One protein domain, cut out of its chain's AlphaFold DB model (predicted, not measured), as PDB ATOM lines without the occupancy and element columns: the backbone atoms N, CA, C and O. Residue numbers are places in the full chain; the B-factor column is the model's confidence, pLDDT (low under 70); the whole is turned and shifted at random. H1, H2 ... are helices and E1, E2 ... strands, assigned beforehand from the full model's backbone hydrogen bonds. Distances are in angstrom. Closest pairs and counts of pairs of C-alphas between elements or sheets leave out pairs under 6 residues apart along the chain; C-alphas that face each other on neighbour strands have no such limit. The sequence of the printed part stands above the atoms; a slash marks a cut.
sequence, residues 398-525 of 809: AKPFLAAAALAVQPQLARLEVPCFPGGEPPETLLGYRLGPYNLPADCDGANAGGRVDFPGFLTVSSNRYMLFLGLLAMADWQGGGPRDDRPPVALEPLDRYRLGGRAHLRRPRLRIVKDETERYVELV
ATOM      1  N   ALA A 398     144.977 154.321 129.244       97.81
ATOM      2  CA  ALA A 398     143.695 154.294 129.962       97.81
ATOM      3  C   ALA A 398     143.141 152.883 130.240       97.81
ATOM      4  O   ALA A 398     142.226 152.723 131.050       97.81
ATOM      5  N   LYS A 399     143.648 151.845 129.557       98.44
ATOM      6  CA  LYS A 399     143.084 150.483 129.612       98.44
ATOM      7  C   LYS A 399     142.995 149.891 131.025       98.44
ATOM      8  O   LYS A 399     141.948 149.320 131.315       98.44
ATOM      9  N   PRO A 400     144.001 150.019 131.915       98.62
ATOM     10  CA  PRO A 400     143.902 149.508 133.281       98.62
ATOM     11  C   PRO A 400     142.731 150.131 134.049       98.62
ATOM     12  O   PRO A 400     142.001 149.423 134.738       98.62
ATOM     13  N   PHE A 401     142.499 151.434 133.872       98.44
ATOM     14  CA  PHE A 401     141.431 152.167 134.553       98.44
ATOM     15  C   PHE A 401     140.052 151.785 134.005       98.44
ATOM     16  O   PHE A 401     139.122 151.500 134.759       98.44
ATOM     17  N   LEU A 402     139.918 151.692 132.678       98.19
ATOM     18  CA  LEU A 402     138.680 151.222 132.051       98.19
ATOM     19  C   LEU A 402     138.393 149.757 132.418       98.19
ATOM     20  O   LEU A 402     137.249 149.387 132.669       98.19
ATOM     21  N   ALA A 403     139.426 148.921 132.507       98.62
ATOM     22  CA  ALA A 403     139.289 147.534 132.923       98.62
ATOM     23  C   ALA A 403     138.880 147.406 134.396       98.62
ATOM     24  O   ALA A 403     138.030 146.574 134.710       98.62
ATOM     25  N   ALA A 404     139.403 148.260 135.283       98.56
ATOM     26  CA  ALA A 404     138.960 148.341 136.673       98.56
ATOM     27  C   ALA A 404     137.457 148.638 136.766       98.56
ATOM     28  O   ALA A 404     136.732 147.905 137.436       98.56
ATOM     29  N   ALA A 405     136.959 149.632 136.023       98.12
ATOM     30  CA  ALA A 405     135.527 149.935 135.992       98.12
ATOM     31  C   ALA A 405     134.684 148.778 135.426       98.12
ATOM     32  O   ALA A 405     133.612 148.477 135.952       98.12
ATOM     33  N   ALA A 406     135.172 148.084 134.393       98.31
ATOM     34  CA  ALA A 406     134.495 146.909 133.849       98.31
ATOM     35  C   ALA A 406     134.393 145.774 134.881       98.31
ATOM     36  O   ALA A 406     133.318 145.197 135.051       98.31
ATOM     37  N   LEU A 407     135.481 145.480 135.601       98.31
ATOM     38  CA  LEU A 407     135.510 144.425 136.618       98.31
ATOM     39  C   LEU A 407     134.744 144.786 137.894       98.31
ATOM     40  O   LEU A 407     134.209 143.886 138.536       98.31
ATOM     41  N   ALA A 408     134.657 146.070 138.249       97.31
ATOM     42  CA  ALA A 408     133.841 146.525 139.372       97.31
ATOM     43  C   ALA A 408     132.345 146.250 139.138       97.31
ATOM     44  O   ALA A 408     131.623 145.900 140.068       97.31
ATOM     45  N   VAL A 409     131.882 146.359 137.889       97.31
ATOM     46  CA  VAL A 409     130.476 146.111 137.526       97.31
ATOM     47  C   VAL A 409     130.216 144.644 137.190       97.31
ATOM     48  O   VAL A 409     129.181 144.105 137.577       97.31
ATOM     49  N   GLN A 410     131.121 144.001 136.449       97.50
ATOM     50  CA  GLN A 410     130.977 142.621 135.976       97.50
ATOM     51  C   GLN A 410     132.251 141.809 136.264       97.50
ATOM     52  O   GLN A 410     133.056 141.575 135.356       97.50
ATOM     53  N   PRO A 411     132.449 141.320 137.504       97.00
ATOM     54  CA  PRO A 411     133.649 140.565 137.880       97.00
ATOM     55  C   PRO A 411     133.909 139.319 137.018       97.00
ATOM     56  O   PRO A 411     135.049 138.879 136.878       97.00
ATOM     57  N   GLN A 412     132.872 138.743 136.404       97.38
ATOM     58  CA  GLN A 412     132.973 137.590 135.504       97.38
ATOM     59  C   GLN A 412     133.838 137.886 134.271       97.38
ATOM     60  O   GLN A 412     134.451 136.963 133.732       97.38
ATOM     61  N   LEU A 413     133.940 139.156 133.853       98.25
ATOM     62  CA  LEU A 413     134.787 139.589 132.737       98.25
ATOM     63  C   LEU A 413     136.286 139.379 132.991       98.25
ATOM     64  O   LEU A 413     137.064 139.384 132.042       98.25
ATOM     65  N   ALA A 414     136.694 139.086 134.229       97.94
ATOM     66  CA  ALA A 414     138.045 138.617 134.543       97.94
ATOM     67  C   ALA A 414     138.415 137.309 133.812       97.94
ATOM     68  O   ALA A 414     139.589 136.984 133.685       97.94
ATOM     69  N   ARG A 415     137.413 136.548 133.344       97.88
ATOM     70  CA  ARG A 415     137.567 135.277 132.612       97.88
ATOM     71  C   ARG A 415     137.207 135.405 131.130       97.88
ATOM     72  O   ARG A 415     136.797 134.415 130.516       97.88
ATOM     73  N   LEU A 416     137.228 136.627 130.602       98.44
ATOM     74  CA  LEU A 416     136.982 136.892 129.193       98.44
ATOM     75  C   LEU A 416     138.198 136.446 128.371       98.44
ATOM     76  O   LEU A 416     139.343 136.698 128.727       98.44
ATOM     77  N   GLU A 417     137.922 135.797 127.248       97.94
ATOM     78  CA  GLU A 417     138.913 135.484 126.225       97.94
ATOM     79  C   GLU A 417     138.390 135.955 124.869       97.94
ATOM     80  O   GLU A 417     137.271 135.602 124.457       97.94
ATOM     81  N   VAL A 418     139.217 136.694 124.138       96.44
ATOM     82  CA  VAL A 418     138.875 137.266 122.829       96.44
ATOM     83  C   VAL A 418     139.784 136.656 121.762       96.44
ATOM     84  O   VAL A 418     140.967 136.452 122.036       96.44
ATOM     85  N   PRO A 419     139.274 136.312 120.565       94.06
ATOM     86  CA  PRO A 419     140.122 135.874 119.464       94.06
ATOM     87  C   PRO A 419     141.171 136.934 119.159       94.06
ATOM     88  O   PRO A 419     140.836 138.116 119.064       94.06
ATOM     89  N   CYS A 420     142.415 136.500 118.988       90.88
ATOM     90  CA  CYS A 420     143.449 137.404 118.531       90.88
ATOM     91  C   CYS A 420     143.154 137.907 117.104       90.88
ATOM     92  O   CYS A 420     142.636 137.166 116.263       90.88
ATOM     93  N   PHE A 421     143.515 139.156 116.830       88.19
ATOM     94  CA  PHE A 421     143.552 139.777 115.520       88.19
ATOM     95  C   PHE A 421     145.009 139.919 115.021       88.19
ATOM     96  O   PHE A 421     145.746 140.776 115.509       88.19
ATOM     97  N   PRO A 422     145.436 139.149 114.002       85.44
ATOM     98  CA  PRO A 422     146.814 139.180 113.491       85.44
ATOM     99  C   PRO A 422     147.135 140.417 112.624       85.44
ATOM    100  O   PRO A 422     148.185 140.472 111.988       85.44
ATOM    101  N   GLY A 423     146.235 141.405 112.560       84.00
ATOM    102  CA  GLY A 423     146.297 142.512 111.605       84.00
ATOM    103  C   GLY A 423     145.632 142.175 110.265       84.00
ATOM    104  O   GLY A 423     145.095 141.085 110.074       84.00
ATOM    105  N   GLY A 424     145.656 143.130 109.331       83.38
ATOM    106  CA  GLY A 424     145.065 142.989 107.996       83.38
ATOM    107  C   GLY A 424     143.808 143.832 107.802       83.38
ATOM    108  O   GLY A 424     143.687 144.913 108.384       83.38
ATOM    109  N   GLU A 425     142.894 143.357 106.949       80.56
ATOM    110  CA  GLU A 425     141.645 144.072 106.686       80.56
ATOM    111  C   GLU A 425     140.824 144.209 107.972       80.56
ATOM    112  O   GLU A 425     140.620 143.228 108.700       80.56
ATOM    113  N   PRO A 426     140.370 145.430 108.287       72.69
ATOM    114  CA  PRO A 426     139.634 145.664 109.505       72.69
ATOM    115  C   PRO A 426     138.279 144.952 109.444       72.69
ATOM    116  O   PRO A 426     137.560 145.111 108.454       72.69
ATOM    117  N   PRO A 427     137.882 144.207 110.489       81.69
ATOM    118  CA  PRO A 427     136.546 143.631 110.529       81.69
ATOM    119  C   PRO A 427     135.495 144.747 110.460       81.69
ATOM    120  O   PRO A 427     135.668 145.810 111.047       81.69
ATOM    121  N   GLU A 428     134.388 144.519 109.757       86.19
ATOM    122  CA  GLU A 428     133.298 145.504 109.672       86.19
ATOM    123  C   GLU A 428     132.413 145.515 110.924       86.19
ATOM    124  O   GLU A 428     131.694 146.488 111.188       86.19
ATOM    125  N   THR A 429     132.469 144.434 111.703       90.50
ATOM    126  CA  THR A 429     131.686 144.254 112.919       90.50
ATOM    127  C   THR A 429     132.557 144.163 114.165       90.50
ATOM    128  O   THR A 429     133.760 143.877 114.137       90.50
ATOM    129  N   LEU A 430     131.913 144.444 115.290       91.88
ATOM    130  CA  LEU A 430     132.428 144.197 116.622       91.88
ATOM    131  C   LEU A 430     131.283 143.669 117.476       91.88
ATOM    132  O   LEU A 430     130.274 144.355 117.643       91.88
ATOM    133  N   LEU A 431     131.429 142.453 118.005       94.81
ATOM    134  CA  LEU A 431     130.344 141.755 118.706       94.81
ATOM    135  C   LEU A 431     129.048 141.690 117.868       94.81
ATOM    136  O   LEU A 431     127.958 141.704 118.428       94.81
ATOM    137  N   GLY A 432     129.143 141.631 116.534       94.00
ATOM    138  CA  GLY A 432     127.981 141.618 115.637       94.00
ATOM    139  C   GLY A 432     127.283 142.972 115.428       94.00
ATOM    140  O   GLY A 432     126.209 142.998 114.826       94.00
ATOM    141  N   TYR A 433     127.852 144.081 115.912       93.69
ATOM    142  CA  TYR A 433     127.402 145.445 115.603       93.69
ATOM    143  C   TYR A 433     128.253 146.052 114.491       93.69
ATOM    144  O   TYR A 433     129.482 145.954 114.543       93.69
ATOM    145  N   ARG A 434     127.628 146.695 113.497       88.94
ATOM    146  CA  ARG A 434     128.353 147.297 112.364       88.94
ATOM    147  C   ARG A 434     129.054 148.600 112.760       88.94
ATOM    148  O   ARG A 434     128.418 149.575 113.148       88.94
ATOM    149  N   LEU A 435     130.375 148.644 112.604       82.56
ATOM    150  CA  LEU A 435     131.191 149.850 112.805       82.56
ATOM    151  C   LEU A 435     131.621 150.498 111.476       82.56
ATOM    152  O   LEU A 435     132.133 151.622 111.462       82.56
ATOM    153  N   GLY A 436     131.444 149.795 110.353       78.62
ATOM    154  CA  GLY A 436     132.149 150.104 109.106       78.62
ATOM    155  C   GLY A 436     133.654 149.822 109.240       78.62
ATOM    156  O   GLY A 436     134.087 149.339 110.278       78.62
ATOM    157  N   PRO A 437     134.491 150.141 108.242       71.94
ATOM    158  CA  PRO A 437     135.915 149.793 108.279       71.94
ATOM    159  C   PRO A 437     136.652 150.590 109.365       71.94
ATOM    160  O   PRO A 437     136.710 151.818 109.264       71.94
ATOM    161  N   TYR A 438     137.206 149.938 110.394       75.81
ATOM    162  CA  TYR A 438     137.941 150.590 111.492       75.81
ATOM    163  C   TYR A 438     139.325 149.977 111.720       75.81
ATOM    164  O   TYR A 438     139.461 148.781 111.918       75.81
ATOM    165  N   ASN A 439     140.370 150.799 111.760       75.06
ATOM    166  CA  ASN A 439     141.732 150.283 111.880       75.06
ATOM    167  C   ASN A 439     142.028 149.809 113.309       75.06
ATOM    168  O   ASN A 439     142.018 150.608 114.252       75.06
ATOM    169  N   LEU A 440     142.342 148.521 113.447       82.00
ATOM    170  CA  LEU A 440     142.962 147.947 114.636       82.00
ATOM    171  C   LEU A 440     144.400 147.532 114.306       82.00
ATOM    172  O   LEU A 440     144.614 146.902 113.271       82.00
ATOM    173  N   PRO A 441     145.382 147.845 115.164       84.19
ATOM    174  CA  PRO A 441     146.683 147.199 115.071       84.19
ATOM    175  C   PRO A 441     146.544 145.702 115.387       84.19
ATOM    176  O   PRO A 441     145.607 145.299 116.085       84.19
ATOM    177  N   ALA A 442     147.481 144.898 114.883       82.75
ATOM    178  CA  ALA A 442     147.603 143.499 115.280       82.75
ATOM    179  C   ALA A 442     147.842 143.395 116.797       82.75
ATOM    180  O   ALA A 442     148.550 144.227 117.366       82.75
ATOM    181  N   ASP A 443     147.254 142.391 117.447       84.19
ATOM    182  CA  ASP A 443     147.453 142.096 118.873       84.19
ATOM    183  C   ASP A 443     148.012 140.685 119.138       84.19
ATOM    184  O   ASP A 443     148.082 140.243 120.284       84.19
ATOM    185  N   CYS A 444     148.472 140.006 118.086       82.62
ATOM    186  CA  CYS A 444     149.417 138.897 118.153       82.62
ATOM    187  C   CYS A 444     150.185 138.756 116.840       82.62
ATOM    188  O   CYS A 444     149.757 139.227 115.783       82.62
ATOM    189  N   ASP A 445     151.293 138.027 116.919       76.94
ATOM    190  CA  ASP A 445     152.101 137.663 115.764       76.94
ATOM    191  C   ASP A 445     151.472 136.520 114.960       76.94
ATOM    192  O   ASP A 445     150.702 135.708 115.480       76.94
ATOM    193  N   GLY A 446     151.871 136.395 113.691       64.38
ATOM    194  CA  GLY A 446     151.367 135.368 112.772       64.38
ATOM    195  C   GLY A 446     151.522 133.924 113.270       64.38
ATOM    196  O   GLY A 446     150.713 133.072 112.914       64.38
ATOM    197  N   ALA A 447     152.496 133.642 114.144       60.91
ATOM    198  CA  ALA A 447     152.664 132.326 114.775       60.91
ATOM    199  C   ALA A 447     151.531 131.973 115.761       60.91
ATOM    200  O   ALA A 447     151.247 130.799 115.980       60.91
ATOM    201  N   ASN A 448     150.858 132.988 116.313       66.25
ATOM    202  CA  ASN A 448     149.718 132.869 117.222       66.25
ATOM    203  C   ASN A 448     148.389 133.234 116.535       66.25
ATOM    204  O   ASN A 448     147.376 133.427 117.213       66.25
ATOM    205  N   ALA A 449     148.360 133.316 115.198       64.25
ATOM    206  CA  ALA A 449     147.145 133.569 114.431       64.25
ATOM    207  C   ALA A 449     146.139 132.419 114.650       64.25
ATOM    208  O   ALA A 449     146.305 131.313 114.144       64.25
ATOM    209  N   GLY A 450     145.104 132.673 115.456       71.06
ATOM    210  CA  GLY A 450     144.130 131.671 115.920       71.06
ATOM    211  C   GLY A 450     144.104 131.476 117.441       71.06
ATOM    212  O   GLY A 450     143.187 130.837 117.963       71.06
ATOM    213  N   GLY A 451     145.067 132.060 118.155       89.06
ATOM    214  CA  GLY A 451     145.092 132.129 119.610       89.06
ATOM    215  C   GLY A 451     143.989 133.012 120.196       89.06
ATOM    216  O   GLY A 451     143.236 133.701 119.495       89.06
ATOM    217  N   ARG A 452     143.887 132.990 121.523       94.25
ATOM    218  CA  ARG A 452     142.978 133.836 122.296       94.25
ATOM    219  C   ARG A 452     143.783 134.680 123.267       94.25
ATOM    220  O   ARG A 452     144.709 134.179 123.893       94.25
ATOM    221  N   VAL A 453     143.395 135.939 123.387       95.44
ATOM    222  CA  VAL A 453     143.937 136.874 124.367       95.44
ATOM    223  C   VAL A 453     143.053 136.801 125.608       95.44
ATOM    224  O   VAL A 453     141.833 136.962 125.503       95.44
ATOM    225  N   ASP A 454     143.658 136.512 126.756       96.44
ATOM    226  CA  ASP A 454     143.012 136.498 128.070       96.44
ATOM    227  C   ASP A 454     143.161 137.855 128.784       96.44
ATOM    228  O   ASP A 454     143.674 138.829 128.221       96.44
ATOM    229  N   PHE A 455     142.694 137.941 130.034       97.44
ATOM    230  CA  PHE A 455     142.697 139.208 130.758       97.44
ATOM    231  C   PHE A 455     144.118 139.759 131.032       97.44
ATOM    232  O   PHE A 455     144.389 140.910 130.696       97.44
ATOM    233  N   PRO A 456     145.076 139.012 131.608       96.31
ATOM    234  CA  PRO A 456     146.433 139.543 131.768       96.31
ATOM    235  C   PRO A 456     147.120 139.816 130.422       96.31
ATOM    236  O   PRO A 456     147.818 140.825 130.265       96.31
ATOM    237  N   GLY A 457     146.897 138.948 129.430       96.00
ATOM    238  CA  GLY A 457     147.472 139.058 128.096       96.00
ATOM    239  C   GLY A 457     147.079 140.352 127.391       96.00
ATOM    240  O   GLY A 457     147.944 141.001 126.806       96.00
ATOM    241  N   PHE A 458     145.824 140.808 127.504       96.94
ATOM    242  CA  PHE A 458     145.403 142.015 126.783       96.94
ATOM    243  C   PHE A 458     146.110 143.284 127.257       96.94
ATOM    244  O   PHE A 458     146.352 144.181 126.447       96.94
ATOM    245  N   LEU A 459     146.429 143.383 128.552       97.44
ATOM    246  CA  LEU A 459     147.213 144.502 129.071       97.44
ATOM    247  C   LEU A 459     148.654 144.409 128.571       97.44
ATOM    248  O   LEU A 459     149.172 145.415 128.083       97.44
ATOM    249  N   THR A 460     149.221 143.199 128.614       96.56
ATOM    250  CA  THR A 460     150.594 142.871 128.197       96.56
ATOM    251  C   THR A 460     150.878 143.327 126.763       96.56
ATOM    252  O   THR A 460     151.748 144.172 126.552       96.56
ATOM    253  N   VAL A 461     150.081 142.851 125.798       95.44
ATOM    254  CA  VAL A 461     150.232 143.179 124.363       95.44
ATOM    255  C   VAL A 461     149.446 144.422 123.948       95.44
ATOM    256  O   VAL A 461     149.398 144.792 122.779       95.44
ATOM    257  N   SER A 462     148.787 145.089 124.901       96.06
ATOM    258  CA  SER A 462     147.952 146.262 124.646       96.06
ATOM    259  C   SER A 462     146.867 146.022 123.579       96.06
ATOM    260  O   SER A 462     146.627 146.880 122.728       96.06
ATOM    261  N   SER A 463     146.129 144.911 123.644       95.69
ATOM    262  CA  SER A 463     145.072 144.596 122.668       95.69
ATOM    263  C   SER A 463     143.948 145.645 122.683       95.69
ATOM    264  O   SER A 463     143.245 145.840 123.679       95.69
ATOM    265  N   ASN A 464     143.774 146.355 121.563       94.31
ATOM    266  CA  ASN A 464     142.648 147.275 121.365       94.31
ATOM    267  C   ASN A 464     141.332 146.505 121.214       94.31
ATOM    268  O   ASN A 464     140.315 146.917 121.768       94.31
ATOM    269  N   ARG A 465     141.360 145.366 120.510       94.44
ATOM    270  CA  ARG A 465     140.176 144.533 120.289       94.44
ATOM    271  C   ARG A 465     139.599 144.037 121.609       94.44
ATOM    272  O   ARG A 465     138.408 144.209 121.849       94.44
ATOM    273  N   TYR A 466     140.438 143.497 122.488       96.94
ATOM    274  CA  TYR A 466     139.998 143.030 123.796       96.94
ATOM    275  C   TYR A 466     139.369 144.159 124.618       96.94
ATOM    276  O   TYR A 466     138.297 143.969 125.184       96.94
ATOM    277  N   MET A 467     139.983 145.351 124.651       97.31
ATOM    278  CA  MET A 467     139.427 146.495 125.385       97.31
ATOM    279  C   MET A 467     138.028 146.872 124.880       97.31
ATOM    280  O   MET A 467     137.133 147.163 125.672       97.31
ATOM    281  N   LEU A 468     137.805 146.823 123.567       96.19
ATOM    282  CA  LEU A 468     136.494 147.106 122.989       96.19
ATOM    283  C   LEU A 468     135.452 146.053 123.384       96.19
ATOM    284  O   LEU A 468     134.337 146.415 123.758       96.19
ATOM    285  N   PHE A 469     135.817 144.768 123.374       97.62
ATOM    286  CA  PHE A 469     134.952 143.704 123.896       97.62
ATOM    287  C   PHE A 469     134.641 143.932 125.373       97.62
ATOM    288  O   PHE A 469     133.479 143.888 125.767       97.62
ATOM    289  N   LEU A 470     135.664 144.206 126.182       98.31
ATOM    290  CA  LEU A 470     135.540 144.409 127.619       98.31
ATOM    291  C   LEU A 470     134.588 145.569 127.940       98.31
ATOM    292  O   LEU A 470     133.657 145.396 128.725       98.31
ATOM    293  N   GLY A 471     134.778 146.724 127.293       97.38
ATOM    294  CA  GLY A 471     133.935 147.902 127.488       97.38
ATOM    295  C   GLY A 471     132.483 147.662 127.070       97.38
ATOM    296  O   GLY A 471     131.566 147.945 127.839       97.38
ATOM    297  N   LEU A 472     132.250 147.093 125.882       97.50
ATOM    298  CA  LEU A 472     130.888 146.830 125.404       97.50
ATOM    299  C   LEU A 472     130.173 145.764 126.231       97.50
ATOM    300  O   LEU A 472     129.008 145.947 126.577       97.50
ATOM    301  N   LEU A 473     130.861 144.687 126.615       98.12
ATOM    302  CA  LEU A 473     130.280 143.664 127.481       98.12
ATOM    303  C   LEU A 473     129.982 144.209 128.885       98.12
ATOM    304  O   LEU A 473     128.965 143.832 129.462       98.12
ATOM    305  N   ALA A 474     130.780 145.141 129.414       97.56
ATOM    306  CA  ALA A 474     130.465 145.828 130.672       97.56
ATOM    307  C   ALA A 474     129.184 146.690 130.590       97.56
ATOM    308  O   ALA A 474     128.554 146.952 131.614       97.56
ATOM    309  N   MET A 475     128.772 147.094 129.382       97.25
ATOM    310  CA  MET A 475     127.539 147.847 129.094       97.25
ATOM    311  C   MET A 475     126.388 146.974 128.545       97.25
ATOM    312  O   MET A 475     125.325 147.492 128.187       97.25
ATOM    313  N   ALA A 476     126.576 145.653 128.466       97.38
ATOM    314  CA  ALA A 476     125.549 144.721 128.005       97.38
ATOM    315  C   ALA A 476     124.444 144.490 129.055       97.38
ATOM    316  O   ALA A 476     124.580 144.817 130.234       97.38
ATOM    317  N   ASP A 477     123.325 143.898 128.635       96.44
ATOM    318  CA  ASP A 477     122.301 143.372 129.538       96.44
ATOM    319  C   ASP A 477     122.746 142.009 130.092       96.44
ATOM    320  O   ASP A 477     122.924 141.071 129.320       96.44
ATOM    321  N   TRP A 478     122.918 141.873 131.410       96.25
ATOM    322  CA  TRP A 478     123.399 140.636 132.045       96.25
ATOM    323  C   TRP A 478     122.273 139.849 132.720       96.25
ATOM    324  O   TRP A 478     121.440 140.411 133.431       96.25
ATOM    325  N   GLN A 479     122.271 138.526 132.537       93.69
ATOM    326  CA  GLN A 479     121.388 137.596 133.242       93.69
ATOM    327  C   GLN A 479     122.091 136.251 133.459       93.69
ATOM    328  O   GLN A 479     122.671 135.688 132.536       93.69
ATOM    329  N   GLY A 480     122.003 135.696 134.674       87.50
ATOM    330  CA  GLY A 480     122.496 134.341 134.951       87.50
ATOM    331  C   GLY A 480     124.009 134.168 134.756       87.50
ATOM    332  O   GLY A 480     124.446 133.109 134.317       87.50
ATOM    333  N   GLY A 481     124.803 135.205 135.047       88.12
ATOM    334  CA  GLY A 481     126.269 135.156 134.973       88.12
ATOM    335  C   GLY A 481     126.868 135.367 133.577       88.12
ATOM    336  O   GLY A 481     128.074 135.202 133.421       88.12
ATOM    337  N   GLY A 482     126.060 135.743 132.582       93.62
ATOM    338  CA  GLY A 482     126.529 136.122 131.250       93.62
ATOM    339  C   GLY A 482     125.670 137.217 130.609       93.62
ATOM    340  O   GLY A 482     124.590 137.539 131.118       93.62
ATOM    341  N   PRO A 483     126.128 137.793 129.488       95.94
ATOM    342  CA  PRO A 483     125.331 138.724 128.705       95.94
ATOM    343  C   PRO A 483     124.154 137.995 128.045       95.94
ATOM    344  O   PRO A 483     124.270 136.847 127.610       95.94
ATOM    345  N   ARG A 484     123.008 138.667 127.970       96.88
ATOM    346  CA  ARG A 484     121.824 138.187 127.256       96.88
ATOM    347  C   ARG A 484     122.017 138.363 125.761       96.88
ATOM    348  O   ARG A 484     122.533 139.388 125.325       96.88
ATOM    349  N   ASP A 485     121.526 137.401 124.993       95.38
ATOM    350  CA  ASP A 485     121.486 137.502 123.537       95.38
ATOM    351  C   ASP A 485     120.469 138.562 123.078       95.38
ATOM    352  O   ASP A 485     119.429 138.780 123.717       95.38
ATOM    353  N   ASP A 486     120.746 139.165 121.926       90.94
ATOM    354  CA  ASP A 486     119.796 140.006 121.204       90.94
ATOM    355  C   ASP A 486     118.538 139.246 120.753       90.94
ATOM    356  O   ASP A 486     118.498 138.013 120.669       90.94
ATOM    357  N   ARG A 487     117.472 140.004 120.465       87.44
ATOM    358  CA  ARG A 487     116.201 139.476 119.953       87.44
ATOM    359  C   ARG A 487     115.778 140.252 118.698       87.44
ATOM    360  O   ARG A 487     115.445 141.426 118.843       87.44
ATOM    361  N   PRO A 488     115.728 139.618 117.509       89.69
ATOM    362  CA  PRO A 488     116.086 138.219 117.228       89.69
ATOM    363  C   PRO A 488     117.593 137.936 117.425       89.69
ATOM    364  O   PRO A 488     118.398 138.863 117.360       89.69
ATOM    365  N   PRO A 489     117.990 136.675 117.681       91.00
ATOM    366  CA  PRO A 489     119.394 136.330 117.886       91.00
ATOM    367  C   PRO A 489     120.197 136.499 116.591       91.00
ATOM    368  O   PRO A 489     119.827 135.954 115.552       91.00
ATOM    369  N   VAL A 490     121.330 137.195 116.679       94.62
ATOM    370  CA  VAL A 490     122.283 137.383 115.572       94.62
ATOM    371  C   VAL A 490     123.522 136.532 115.840       94.62
ATOM    372  O   VAL A 490     124.096 136.607 116.928       94.62
ATOM    373  N   ALA A 491     123.914 135.686 114.885       95.50
ATOM    374  CA  ALA A 491     125.121 134.868 115.002       95.50
ATOM    375  C   ALA A 491     126.382 135.735 114.872       95.50
ATOM    376  O   ALA A 491     126.408 136.680 114.091       95.50
ATOM    377  N   LEU A 492     127.422 135.406 115.639       95.81
ATOM    378  CA  LEU A 492     128.698 136.114 115.590       95.81
ATOM    379  C   LEU A 492     129.644 135.514 114.551       95.81
ATOM    380  O   LEU A 492     129.874 134.292 114.517       95.81
ATOM    381  N   GLU A 493     130.271 136.407 113.793       92.81
ATOM    382  CA  GLU A 493     131.416 136.093 112.945       92.81
ATOM    383  C   GLU A 493     132.584 135.532 113.772       92.81
ATOM    384  O   GLU A 493     132.692 135.840 114.962       92.81
ATOM    385  N   PRO A 494     133.481 134.708 113.193       91.19
ATOM    386  CA  PRO A 494     134.551 134.041 113.937       91.19
ATOM    387  C   PRO A 494     135.387 134.965 114.828       91.19
ATOM    388  O   PRO A 494     135.613 134.632 115.992       91.19
ATOM    389  N   LEU A 495     135.780 136.139 114.321       88.38
ATOM    390  CA  LEU A 495     136.547 137.125 115.089       88.38
ATOM    391  C   LEU A 495     135.729 137.749 116.225       88.38
ATOM    392  O   LEU A 495     136.302 138.177 117.225       88.38
ATOM    393  N   ASP A 496     134.401 137.795 116.107       91.94
ATOM    394  CA  ASP A 496     133.501 138.352 117.118       91.94
ATOM    395  C   ASP A 496     133.158 137.366 118.250       91.94
ATOM    396  O   ASP A 496     132.637 137.771 119.288       91.94
ATOM    397  N   ARG A 497     133.488 136.076 118.104       95.12
ATOM    398  CA  ARG A 497     133.183 135.033 119.100       95.12
ATOM    399  C   ARG A 497     134.118 135.092 120.303       95.12
ATOM    400  O   ARG A 497     135.287 134.729 120.214       95.12
ATOM    401  N   TYR A 498     133.597 135.389 121.482       97.12
ATOM    402  CA  TYR A 498     134.365 135.381 122.731       97.12
ATOM    403  C   TYR A 498     134.060 134.148 123.592       97.12
ATOM    404  O   TYR A 498     133.124 133.387 123.325       97.12
ATOM    405  N   ARG A 499     134.877 133.924 124.626       97.75
ATOM    406  CA  ARG A 499     134.590 132.951 125.687       97.75
ATOM    407  C   ARG A 499     134.530 133.665 127.023       97.75
ATOM    408  O   ARG A 499     135.267 134.618 127.244       97.75
ATOM    409  N   LEU A 500     133.652 133.189 127.895       97.31
ATOM    410  CA  LEU A 500     133.522 133.673 129.261       97.31
ATOM    411  C   LEU A 500     133.534 132.467 130.197       97.31
ATOM    412  O   LEU A 500     132.633 131.629 130.145       97.31
ATOM    413  N   GLY A 501     134.591 132.331 130.999       95.25
ATOM    414  CA  GLY A 501     134.757 131.165 131.874       95.25
ATOM    415  C   GLY A 501     134.739 129.838 131.104       95.25
ATOM    416  O   GLY A 501     134.061 128.898 131.509       95.25
ATOM    417  N   GLY A 502     135.408 129.788 129.947       95.31
ATOM    418  CA  GLY A 502     135.492 128.608 129.075       95.31
ATOM    419  C   GLY A 502     134.280 128.367 128.162       95.31
ATOM    420  O   GLY A 502     134.409 127.658 127.156       95.31
ATOM    421  N   ARG A 503     133.126 128.991 128.434       96.31
ATOM    422  CA  ARG A 503     131.920 128.891 127.597       96.31
ATOM    423  C   ARG A 503     132.026 129.797 126.376       96.31
ATOM    424  O   ARG A 503     132.258 130.992 126.520       96.31
ATOM    425  N   ALA A 504     131.814 129.247 125.182       96.38
ATOM    426  CA  ALA A 504     131.765 130.028 123.949       96.38
ATOM    427  C   ALA A 504     130.449 130.806 123.822       96.38
ATOM    428  O   ALA A 504     129.364 130.247 123.994       96.38
ATOM    429  N   HIS A 505     130.562 132.083 123.471       96.88
ATOM    430  CA  HIS A 505     129.446 132.945 123.113       96.88
ATOM    431  C   HIS A 505     129.451 133.147 121.599       96.88
ATOM    432  O   HIS A 505     130.379 133.715 121.026       96.88
ATOM    433  N   LEU A 506     128.415 132.613 120.950       96.81
ATOM    434  CA  LEU A 506     128.292 132.557 119.490       96.81
ATOM    435  C   LEU A 506     127.229 133.520 118.949       96.81
ATOM    436  O   LEU A 506     126.935 133.502 117.756       96.81
ATOM    437  N   ARG A 507     126.615 134.316 119.829       97.12
ATOM    438  CA  ARG A 507     125.499 135.208 119.519       97.12
ATOM    439  C   ARG A 507     125.755 136.606 120.057       97.12
ATOM    440  O   ARG A 507     126.432 136.765 121.075       97.12
ATOM    441  N   ARG A 508     125.221 137.599 119.348       96.94
ATOM    442  CA  ARG A 508     125.357 139.020 119.663       96.94
ATOM    443  C   ARG A 508     124.783 139.332 121.047       96.94
ATOM    444  O   ARG A 508     123.608 139.029 121.277       96.94
ATOM    445  N   PRO A 509     125.579 139.921 121.959       97.38
ATOM    446  CA  PRO A 509     125.079 140.359 123.253       97.38
ATOM    447  C   PRO A 509     124.190 141.588 123.076       97.38
ATOM    448  O   PRO A 509     124.499 142.465 122.276       97.38
ATOM    449  N   ARG A 510     123.126 141.686 123.868       97.00
ATOM    450  CA  ARG A 510     122.235 142.842 123.877       97.00
ATOM    451  C   ARG A 510     122.870 144.017 124.607       97.00
ATOM    452  O   ARG A 510     123.050 143.962 125.825       97.00
ATOM    453  N   LEU A 511     123.142 145.104 123.893       95.81
ATOM    454  CA  LEU A 511     123.624 146.358 124.473       95.81
ATOM    455  C   LEU A 511     122.462 147.293 124.827       95.81
ATOM    456  O   LEU A 511     121.615 147.593 123.991       95.81
ATOM    457  N   ARG A 512     122.435 147.802 126.067       91.56
ATOM    458  CA  ARG A 512     121.379 148.732 126.531       91.56
ATOM    459  C   ARG A 512     121.513 150.142 125.952       91.56
ATOM    460  O   ARG A 512     120.553 150.900 125.975       91.56
ATOM    461  N   ILE A 513     122.708 150.472 125.472       94.69
ATOM    462  CA  ILE A 513     123.053 151.780 124.916       94.69
ATOM    463  C   ILE A 513     122.708 151.922 123.437       94.69
ATOM    464  O   ILE A 513     122.784 153.028 122.922       94.69
ATOM    465  N   VAL A 514     122.380 150.834 122.737       95.12
ATOM    466  CA  VAL A 514     122.069 150.892 121.306       95.12
ATOM    467  C   VAL A 514     120.625 151.342 121.137       95.12
ATOM    468  O   VAL A 514     119.701 150.651 121.569       95.12
ATOM    469  N   LYS A 515     120.446 152.516 120.529       93.75
ATOM    470  CA  LYS A 515     119.131 153.082 120.214       93.75
ATOM    471  C   LYS A 515     118.628 152.582 118.865       93.75
ATOM    472  O   LYS A 515     117.485 152.147 118.771       93.75
ATOM    473  N   ASP A 516     119.483 152.670 117.852       91.62
ATOM    474  CA  ASP A 516     119.186 152.272 116.480       91.62
ATOM    475  C   ASP A 516     120.464 151.788 115.777       91.62
ATOM    476  O   ASP A 516     121.580 152.177 116.138       91.62
ATOM    477  N   GLU A 517     120.306 150.928 114.776       89.94
ATOM    478  CA  GLU A 517     121.388 150.393 113.953       89.94
ATOM    479  C   GLU A 517     121.004 150.511 112.479       89.94
ATOM    480  O   GLU A 517     120.013 149.952 112.013       89.94
ATOM    481  N   THR A 518     121.834 151.227 111.726       87.06
ATOM    482  CA  THR A 518     121.723 151.331 110.270       87.06
ATOM    483  C   THR A 518     122.855 150.553 109.609       87.06
ATOM    484  O   THR A 518     123.807 150.127 110.259       87.06
ATOM    485  N   GLU A 519     122.829 150.432 108.280       80.44
ATOM    486  CA  GLU A 519     123.946 149.823 107.548       80.44
ATOM    487  C   GLU A 519     125.277 150.572 107.718       80.44
ATOM    488  O   GLU A 519     126.329 149.998 107.447       80.44
ATOM    489  N   ARG A 520     125.243 151.845 108.144       79.12
ATOM    490  CA  ARG A 520     126.416 152.731 108.191       79.12
ATOM    491  C   ARG A 520     126.915 153.030 109.601       79.12
ATOM    492  O   ARG A 520     128.097 153.319 109.763       79.12
ATOM    493  N   TYR A 521     126.032 153.037 110.597       84.81
ATOM    494  CA  TYR A 521     126.378 153.417 111.965       84.81
ATOM    495  C   TYR A 521     125.386 152.862 112.991       84.81
ATOM    496  O   TYR A 521     124.228 152.588 112.671       84.81
ATOM    497  N   VAL A 522     125.850 152.787 114.239       90.62
ATOM    498  CA  VAL A 522     125.053 152.459 115.428       90.62
ATOM    499  C   VAL A 522     124.875 153.722 116.267       90.62
ATOM    500  O   VAL A 522     125.869 154.309 116.718       90.62
ATOM    501  N   GLU A 523     123.624 154.138 116.457       93.50
ATOM    502  CA  GLU A 523     123.249 155.271 117.303       93.50
ATOM    503  C   GLU A 523     123.199 154.840 118.775       93.50
ATOM    504  O   GLU A 523     122.652 153.788 119.122       93.50
ATOM    505  N   LEU A 524     123.767 155.672 119.646       95.56
ATOM    506  CA  LEU A 524     123.852 155.431 121.078       95.56
ATOM    507  C   LEU A 524     122.927 156.345 121.887       95.56
ATOM    508  O   LEU A 524     122.658 157.485 121.511       95.56
ATOM    509  N   VAL A 525     122.487 155.850 123.044       95.81
ATOM    510  CA  VAL A 525     121.731 156.603 124.049       95.81
ATOM    511  C   VAL A 525     122.140 156.191 125.464       95.81
ATOM    512  O   VAL A 525     122.410 155.022 125.733       95.81
TER     513      VAL A 525
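Overview. This is residues 398 to 525 of the 809 residues of an uncharacterized protein of Acidobacteria bacterium (UniProt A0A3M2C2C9). With little regular structure, this rounded body is mostly loops, with H4 near its middle, H1 beside it and hairpin E4-E5 at one edge. Of mixed class, the printed part has 128 residues, under half in named elements: four helices and five strands, H1-H2-E1-H3-H4-E2-E3-E4-E5. Both sheets, E1-E2-E3 and E4-E5, are antiparallel. The whole is compact, radius of gyration of the C-alphas 13.9 A, spans 37 by 32 by 27 A.

Arrangement. Start at H1, residues 398-409, which touches H4, residues 464-474; their closest C-alphas, Ala 406 and Ala 474, are 5.2 A apart. In both, every O i to N i+4 pair is within hydrogen-bond range; H2, residues 411-415, has 0 of 1, but 2 of 2 O i to N i+3, and H3, residues 455-460, 1 of 2. E1, residues 416-419, is antiparallel to E2, residues 498-500, with N 417 and O 499 2.9 A apart.

Along the chain. Find C-alpha 398 at (143.695, 154.294, 129.962); H1 runs 17.3 A from there. E3 is residues 503-505, E4 514-517, and E5 522-524, ending at (123.852, 155.431, 121.078).

Size, cuts and confidence. The printed part has no cut; links E1-H3 and H4-E2 are long; pLDDT is under 70 at residues 446-449.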